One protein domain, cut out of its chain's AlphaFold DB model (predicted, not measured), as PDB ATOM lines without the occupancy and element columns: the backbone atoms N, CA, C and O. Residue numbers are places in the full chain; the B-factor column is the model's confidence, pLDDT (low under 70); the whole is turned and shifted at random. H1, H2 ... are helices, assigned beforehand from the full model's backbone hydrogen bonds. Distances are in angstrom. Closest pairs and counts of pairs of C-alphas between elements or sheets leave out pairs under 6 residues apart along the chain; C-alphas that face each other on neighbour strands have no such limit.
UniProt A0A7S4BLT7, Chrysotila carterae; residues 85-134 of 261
ATOM      1  N   SER A  85     196.998-134.013 332.833       83.06
ATOM      2  CA  SER A  85     198.299-133.446 332.454       83.06
ATOM      3  C   SER A  85     198.196-131.933 332.282       83.06
ATOM      4  O   SER A  85     198.897-131.204 332.971       83.06
ATOM      5  N   PHE A  86     197.242-131.455 331.477       84.25
ATOM      6  CA  PHE A  86     197.017-130.022 331.288       84.25
ATOM      7  C   PHE A  86     196.682-129.307 332.601       84.25
ATOM      8  O   PHE A  86     197.244-128.257 332.894       84.25
ATOM      9  N   VAL A  87     195.818-129.899 333.429       78.75
ATOM     10  CA  VAL A  87     195.428-129.317 334.722       78.75
ATOM     11  C   VAL A  87     196.604-129.218 335.698       78.75
ATOM     12  O   VAL A  87     196.684-128.254 336.457       78.75
ATOM     13  N   ASN A  88     197.514-130.195 335.701       77.00
ATOM     14  CA  ASN A  88     198.627-130.224 336.649       77.00
ATOM     15  C   ASN A  88     199.833-129.397 336.190       77.00
ATOM     16  O   ASN A  88     200.506-128.809 337.033       77.00
ATOM     17  N   THR A  89     200.131-129.373 334.889       80.69
ATOM     18  CA  THR A  89     201.356-128.757 334.347       80.69
ATOM     19  C   THR A  89     201.092-127.540 333.462       80.69
ATOM     20  O   THR A  89     202.040-126.972 332.925       80.69
ATOM     21  N   GLY A  90     199.829-127.150 333.262       80.38
ATOM     22  CA  GLY A  90     199.431-126.054 332.365       80.38
ATOM     23  C   GLY A  90     199.704-126.334 330.883       80.38
ATOM     24  O   GLY A  90     199.560-125.453 330.043       80.38
ATOM     25  N   SER A  91     200.139-127.550 330.554       84.06
ATOM     26  CA  SER A  91     200.558-127.947 329.214       84.06
ATOM     27  C   SER A  91     200.257-129.422 328.998       84.06
ATOM     28  O   SER A  91     200.430-130.254 329.886       84.06
ATOM     29  N   CYS A  92     199.779-129.756 327.804       88.25
ATOM     30  CA  CYS A  92     199.496-131.126 327.412       88.25
ATOM     31  C   CYS A  92     200.356-131.487 326.211       88.25
ATOM     32  O   CYS A  92     200.386-130.751 325.228       88.25
ATOM     33  N   VAL A  93     200.995-132.654 326.259       87.94
ATOM     34  CA  VAL A  93     201.812-133.178 325.152       87.94
ATOM     35  C   VAL A  93     201.005-133.403 323.869       87.94
ATOM     36  O   VAL A  93     201.572-133.423 322.783       87.94
ATOM     37  N   TYR A  94     199.682-133.546 323.991       84.75
ATOM     38  CA  TYR A  94     198.762-133.727 322.867       84.75
ATOM     39  C   TYR A  94     198.219-132.401 322.305       84.75
ATOM     40  O   TYR A  94     197.521-132.420 321.291       84.75
ATOM     41  N   GLY A  95     198.538-131.260 322.932       84.44
ATOM     42  CA  GLY A  95     198.079-129.935 322.506       84.44
ATOM     43  C   GLY A  95     196.558-129.866 322.331       84.44
ATOM     44  O   GLY A  95     195.808-130.498 323.068       84.44
ATOM     45  N   GLU A  96     196.098-129.142 321.318       79.94
ATOM     46  CA  GLU A  96     194.669-128.995 320.987       79.94
ATOM     47  C   GLU A  96     194.014-130.287 320.474       79.94
ATOM     48  O   GLU A  96     192.796-130.390 320.398       79.94
ATOM     49  N   ARG A  97     194.814-131.313 320.158       83.38
ATOM     50  CA  ARG A  97     194.335-132.635 319.726       83.38
ATOM     51  C   ARG A  97     194.114-133.587 320.902       83.38
ATOM     52  O   ARG A  97     193.941-134.791 320.702       83.38
ATOM     53  N   CYS A  98     194.187-133.083 322.132       85.56
ATOM     54  CA  CYS A  98     193.929-133.871 323.321       85.56
ATOM     55  C   CYS A  98     192.478-134.365 323.321       85.56
ATOM     56  O   CYS A  98     191.542-133.584 323.197       85.56
ATOM     57  N   ARG A  99     192.285-135.672 323.519       83.25
ATOM     58  CA  ARG A  99     190.951-136.291 323.626       83.25
ATOM     59  C   ARG A  99     190.201-135.953 324.926       83.25
ATOM     60  O   ARG A  99     189.119-136.482 325.149       83.25
ATOM     61  N   TYR A 100     190.833-135.186 325.811       84.06
ATOM     62  CA  TYR A 100     190.372-134.851 327.156       84.06
ATOM     63  C   TYR A 100     190.252-133.330 327.288       84.06
ATOM     64  O   TYR A 100     191.062-132.601 326.714       84.06
ATOM     65  N   ALA A 101     189.304-132.843 328.089       82.31
ATOM     66  CA  ALA A 101     189.051-131.408 328.223       82.31
ATOM     67  C   ALA A 101     190.213-130.666 328.911       82.31
ATOM     68  O   ALA A 101     190.646-131.025 330.013       82.31
ATOM     69  N   HIS A 102     190.700-129.599 328.275       84.00
ATOM     70  CA  HIS A 102     191.684-128.661 328.824       84.00
ATOM     71  C   HIS A 102     190.980-127.550 329.604       84.00
ATOM     72  O   HIS A 102     190.900-126.413 329.156       84.00
ATOM     73  N   MET A 103     190.441-127.890 330.772       70.00
ATOM     74  CA  MET A 103     189.678-126.939 331.572       70.00
ATOM     75  C   MET A 103     190.571-126.232 332.598       70.00
ATOM     76  O   MET A 103     191.242-126.879 333.413       70.00
ATOM     77  N   GLY A 104     190.564-124.898 332.577       66.12
ATOM     78  CA  GLY A 104     191.274-124.078 333.558       66.12
ATOM     79  C   GLY A 104     190.725-124.256 334.980       66.12
ATOM     80  O   GLY A 104     189.603-124.714 335.190       66.12
ATOM     81  N   ALA A 105     191.510-123.876 335.989       59.91
ATOM     82  CA  ALA A 105     191.084-123.896 337.393       59.91
ATOM     83  C   ALA A 105     189.764-123.127 337.634       59.91
ATOM     84  O   ALA A 105     188.884-123.628 338.332       59.91
ATOM     85  N   ALA A 106     189.606-121.964 336.992       61.12
ATOM     86  CA  ALA A 106     188.397-121.144 337.063       61.12
ATOM     87  C   ALA A 106     187.181-121.818 336.397       61.12
ATOM     88  O   ALA A 106     186.084-121.839 336.954       61.12
ATOM     89  N   GLU A 107     187.389-122.434 335.236       61.81
ATOM     90  CA  GLU A 107     186.328-123.062 334.446       61.81
ATOM     91  C   GLU A 107     185.828-124.374 335.084       61.81
ATOM     92  O   GLU A 107     184.634-124.673 335.040       61.81
ATOM     93  N   ARG A 108     186.698-125.097 335.811       65.38
ATOM     94  CA  ARG A 108     186.312-126.267 336.628       65.38
ATOM     95  C   ARG A 108     185.411-125.917 337.805       65.38
ATOM     96  O   ARG A 108     184.628-126.764 338.226       65.38
ATOM     97  N   ASN A 109     185.534-124.716 338.371       60.22
ATOM     98  CA  ASN A 109     184.646-124.292 339.453       60.22
ATOM     99  C   ASN A 109     183.287-123.824 338.900       60.22
ATOM    100  O   ASN A 109     182.264-124.083 339.525       60.22
ATOM    101  N   ALA A 110     183.271-123.215 337.706       61.69
ATOM    102  CA  ALA A 110     182.056-122.739 337.037       61.69
ATOM    103  C   ALA A 110     181.176-123.865 336.459       61.69
ATOM    104  O   ALA A 110     179.954-123.762 336.472       61.69
ATOM    105  N   THR A 111     181.778-124.957 335.979       61.94
ATOM    106  CA  THR A 111     181.059-126.112 335.395       61.94
ATOM    107  C   THR A 111     180.672-127.176 336.419       61.94
ATOM    108  O   THR A 111     180.177-128.253 336.079       61.94
ATOM    109  N   ARG A 112     180.904-126.901 337.702       67.62
ATOM    110  CA  ARG A 112     180.712-127.877 338.760       67.62
ATOM    111  C   ARG A 112     179.236-127.967 339.150       67.62
ATOM    112  O   ARG A 112     178.675-126.960 339.577       67.62
ATOM    113  N   PRO A 113     178.607-129.153 339.086       67.50
ATOM    114  CA  PRO A 113     177.195-129.277 339.418       67.50
ATOM    115  C   PRO A 113     176.948-128.880 340.878       67.50
ATOM    116  O   PRO A 113     177.696-129.282 341.776       67.50
ATOM    117  N   GLU A 114     175.876-128.119 341.115       68.31
ATOM    118  CA  GLU A 114     175.502-127.584 342.437       68.31
ATOM    119  C   GLU A 114     175.294-128.691 343.490       68.31
ATOM    120  O   GLU A 114     175.458-128.477 344.692       68.31
ATOM    121  N   THR A 115     175.040-129.915 343.022       72.00
ATOM    122  CA  THR A 115     174.888-131.139 343.816       72.00
ATOM    123  C   THR A 115     176.178-131.640 344.469       72.00
ATOM    124  O   THR A 115     176.114-132.510 345.339       72.00
ATOM    125  N   GLN A 116     177.358-131.132 344.088       76.88
ATOM    126  CA  GLN A 116     178.601-131.538 344.746       76.88
ATOM    127  C   GLN A 116     178.789-130.856 346.113       76.88
ATOM    128  O   GLN A 116     178.491-129.668 346.261       76.88
ATOM    129  N   PRO A 117     179.329-131.584 347.111       81.88
ATOM    130  CA  PRO A 117     179.503-131.059 348.460       81.88
ATOM    131  C   PRO A 117     180.537-129.927 348.524       81.88
ATOM    132  O   PRO A 117     181.555-129.943 347.819       81.88
ATOM    133  N   LEU A 118     180.269-128.964 349.409       85.19
ATOM    134  CA  LEU A 118     181.153-127.841 349.716       85.19
ATOM    135  C   LEU A 118     182.429-128.313 350.415       85.19
ATOM    136  O   LEU A 118     182.425-129.276 351.184       85.19
ATOM    137  N   CYS A 119     183.539-127.625 350.161       86.94
ATOM    138  CA  CYS A 119     184.770-127.855 350.899       86.94
ATOM    139  C   CYS A 119     184.636-127.266 352.302       86.94
ATOM    140  O   CYS A 119     184.668-126.050 352.463       86.94
ATOM    141  N   PHE A 120     184.554-128.127 353.315       86.31
ATOM    142  CA  PHE A 120     184.428-127.702 354.710       86.31
ATOM    143  C   PHE A 120     185.594-126.809 355.165       86.31
ATOM    144  O   PHE A 120     185.382-125.744 355.730       86.31
ATOM    145  N   GLN A 121     186.832-127.189 354.833       83.44
ATOM    146  CA  GLN A 121     188.030-126.420 355.192       83.44
ATOM    147  C   GLN A 121     188.022-125.016 354.568       83.44
ATOM    148  O   GLN A 121     188.405-124.045 355.211       83.44
ATOM    149  N   PHE A 122     187.557-124.904 353.324       84.06
ATOM    150  CA  PHE A 122     187.426-123.620 352.647       84.06
ATOM    151  C   PHE A 122     186.264-122.793 353.205       84.06
ATOM    152  O   PHE A 122     186.394-121.586 353.359       84.06
ATOM    153  N   GLN A 123     185.152-123.443 353.545       84.88
ATOM    154  CA  GLN A 123     183.981-122.804 354.137       84.88
ATOM    155  C   GLN A 123     184.281-122.223 355.526       84.88
ATOM    156  O   GLN A 123     183.825-121.129 355.835       84.88
ATOM    157  N   GLU A 124     185.039-122.944 356.353       79.81
ATOM    158  CA  GLU A 124     185.344-122.543 357.730       79.81
ATOM    159  C   GLU A 124     186.553-121.600 357.813       79.81
ATOM    160  O   GLU A 124     186.516-120.601 358.525       79.81
ATOM    161  N   ALA A 125     187.629-121.888 357.074       81.00
ATOM    162  CA  ALA A 125     188.888-121.149 357.181       81.00
ATOM    163  C   ALA A 125     189.110-120.121 356.058       81.00
ATOM    164  O   ALA A 125     190.151-119.460 356.049       81.00
ATOM    165  N   GLY A 126     188.213-120.045 355.068       77.38
ATOM    166  CA  GLY A 126     188.377-119.223 353.861       77.38
ATOM    167  C   GLY A 126     189.523-119.676 352.945       77.38
ATOM    168  O   GLY A 126     189.813-119.028 351.944       77.38
ATOM    169  N   ARG A 127     190.207-120.777 353.288       81.25
ATOM    170  CA  ARG A 127     191.381-121.289 352.576       81.25
ATOM    171  C   ARG A 127     191.390-122.810 352.561       81.25
ATOM    172  O   ARG A 127     191.161-123.458 353.578       81.25
ATOM    173  N   CYS A 128     191.709-123.388 351.409       83.75
ATOM    174  CA  CYS A 128     191.855-124.829 351.246       83.75
ATOM    175  C   CYS A 128     193.313-125.167 350.949       83.75
ATOM    176  O   CYS A 128     193.906-124.584 350.044       83.75
ATOM    177  N   GLN A 129     193.869-126.167 351.630       83.62
ATOM    178  CA  GLN A 129     195.227-126.661 351.356       83.62
ATOM    179  C   GLN A 129     195.402-127.226 349.936       83.62
ATOM    180  O   GLN A 129     196.517-127.315 349.429       83.62
ATOM    181  N   TYR A 130     194.299-127.608 349.289       80.94
ATOM    182  CA  TYR A 130     194.289-128.104 347.915       80.94
ATOM    183  C   TYR A 130     194.111-126.988 346.873       80.94
ATOM    184  O   TYR A 130     194.229-127.271 345.680       80.94
ATOM    185  N   GLY A 131     193.840-125.745 347.297       77.06
ATOM    186  CA  GLY A 131     193.573-124.612 346.404       77.06
ATOM    187  C   GLY A 131     192.515-124.948 345.348       77.06
ATOM    188  O   GLY A 131     191.562-125.677 345.621       77.06
ATOM    189  N   ASP A 132     192.734-124.520 344.108       73.12
ATOM    190  CA  ASP A 132     191.817-124.783 342.985       73.12
ATOM    191  C   ASP A 132     191.849-126.234 342.467       73.12
ATOM    192  O   ASP A 132     191.185-126.602 341.493       73.12
ATOM    193  N   ARG A 133     192.644-127.106 343.100       74.00
ATOM    194  CA  ARG A 133     192.613-128.556 342.860       74.00
ATOM    195  C   ARG A 133     191.666-129.278 343.816       74.00
ATOM    196  O   ARG A 133     191.569-130.502 343.759       74.00
ATOM    197  N   CYS A 134     190.980-128.553 344.698       81.94
ATOM    198  CA  CYS A 134     190.083-129.148 345.674       81.94
ATOM    199  C   CYS A 134     188.948-129.942 345.010       81.94
ATOM    200  O   CYS A 134     188.180-129.436 344.192       81.94
TER     201      CYS A 134
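AT A GLANCE: This is residues 85 to 134 of the 261 residues of a protein of Chrysotila carterae (UniProt A0A7S4BLT7). Little regular structure is present: two small lobes, mostly loop, lie at opposite ends of a loose, flat chain, one made of residues 85 to 103 with the short helix H1 in it, the other made of residues 118 to 134 with the helix H3 in it. H2 lies between them, and residues 112 to 117 stick out. The printed part has 50 residues with three named helices, H1, H2, H3 in chain order, and no named strand; the class is all helix, with 17 residues in named elements. The radius of gyration of the C-alphas is 13.4 A, and the spans are 40 by 22 by 12 A.

IN THESE COORDINATES: H2, residues 105 to 110, is 9.1 A long and begins at C-alpha 105 (191.084, -123.896, 337.393). H3, residues 120 to 125, is 8.3 A long and ends at C-alpha 125 (188.888, -121.149, 357.181). H1, residues 85 to 89, is 5.9 A long and begins at C-alpha 85 (198.299, -133.446, 332.454).

HOW THE PARTS SIT: H2 and H1 are close but not clearly touching; their closest C-alphas, Val 87 and Ala 105, are 7.4 A apart. H3 is apart from both. Every O i to N i+4 pair is within hydrogen-bond range in H1 and H3, but 1 of 2 in H2.

THE WHOLE: The farthest C-alphas, Arg 97 and Glu 124, are 40.3 A apart. The printed part has no cut. The link from H1 to H2, 15 residues, is long. Residues 104 to 114 have pLDDT under 70.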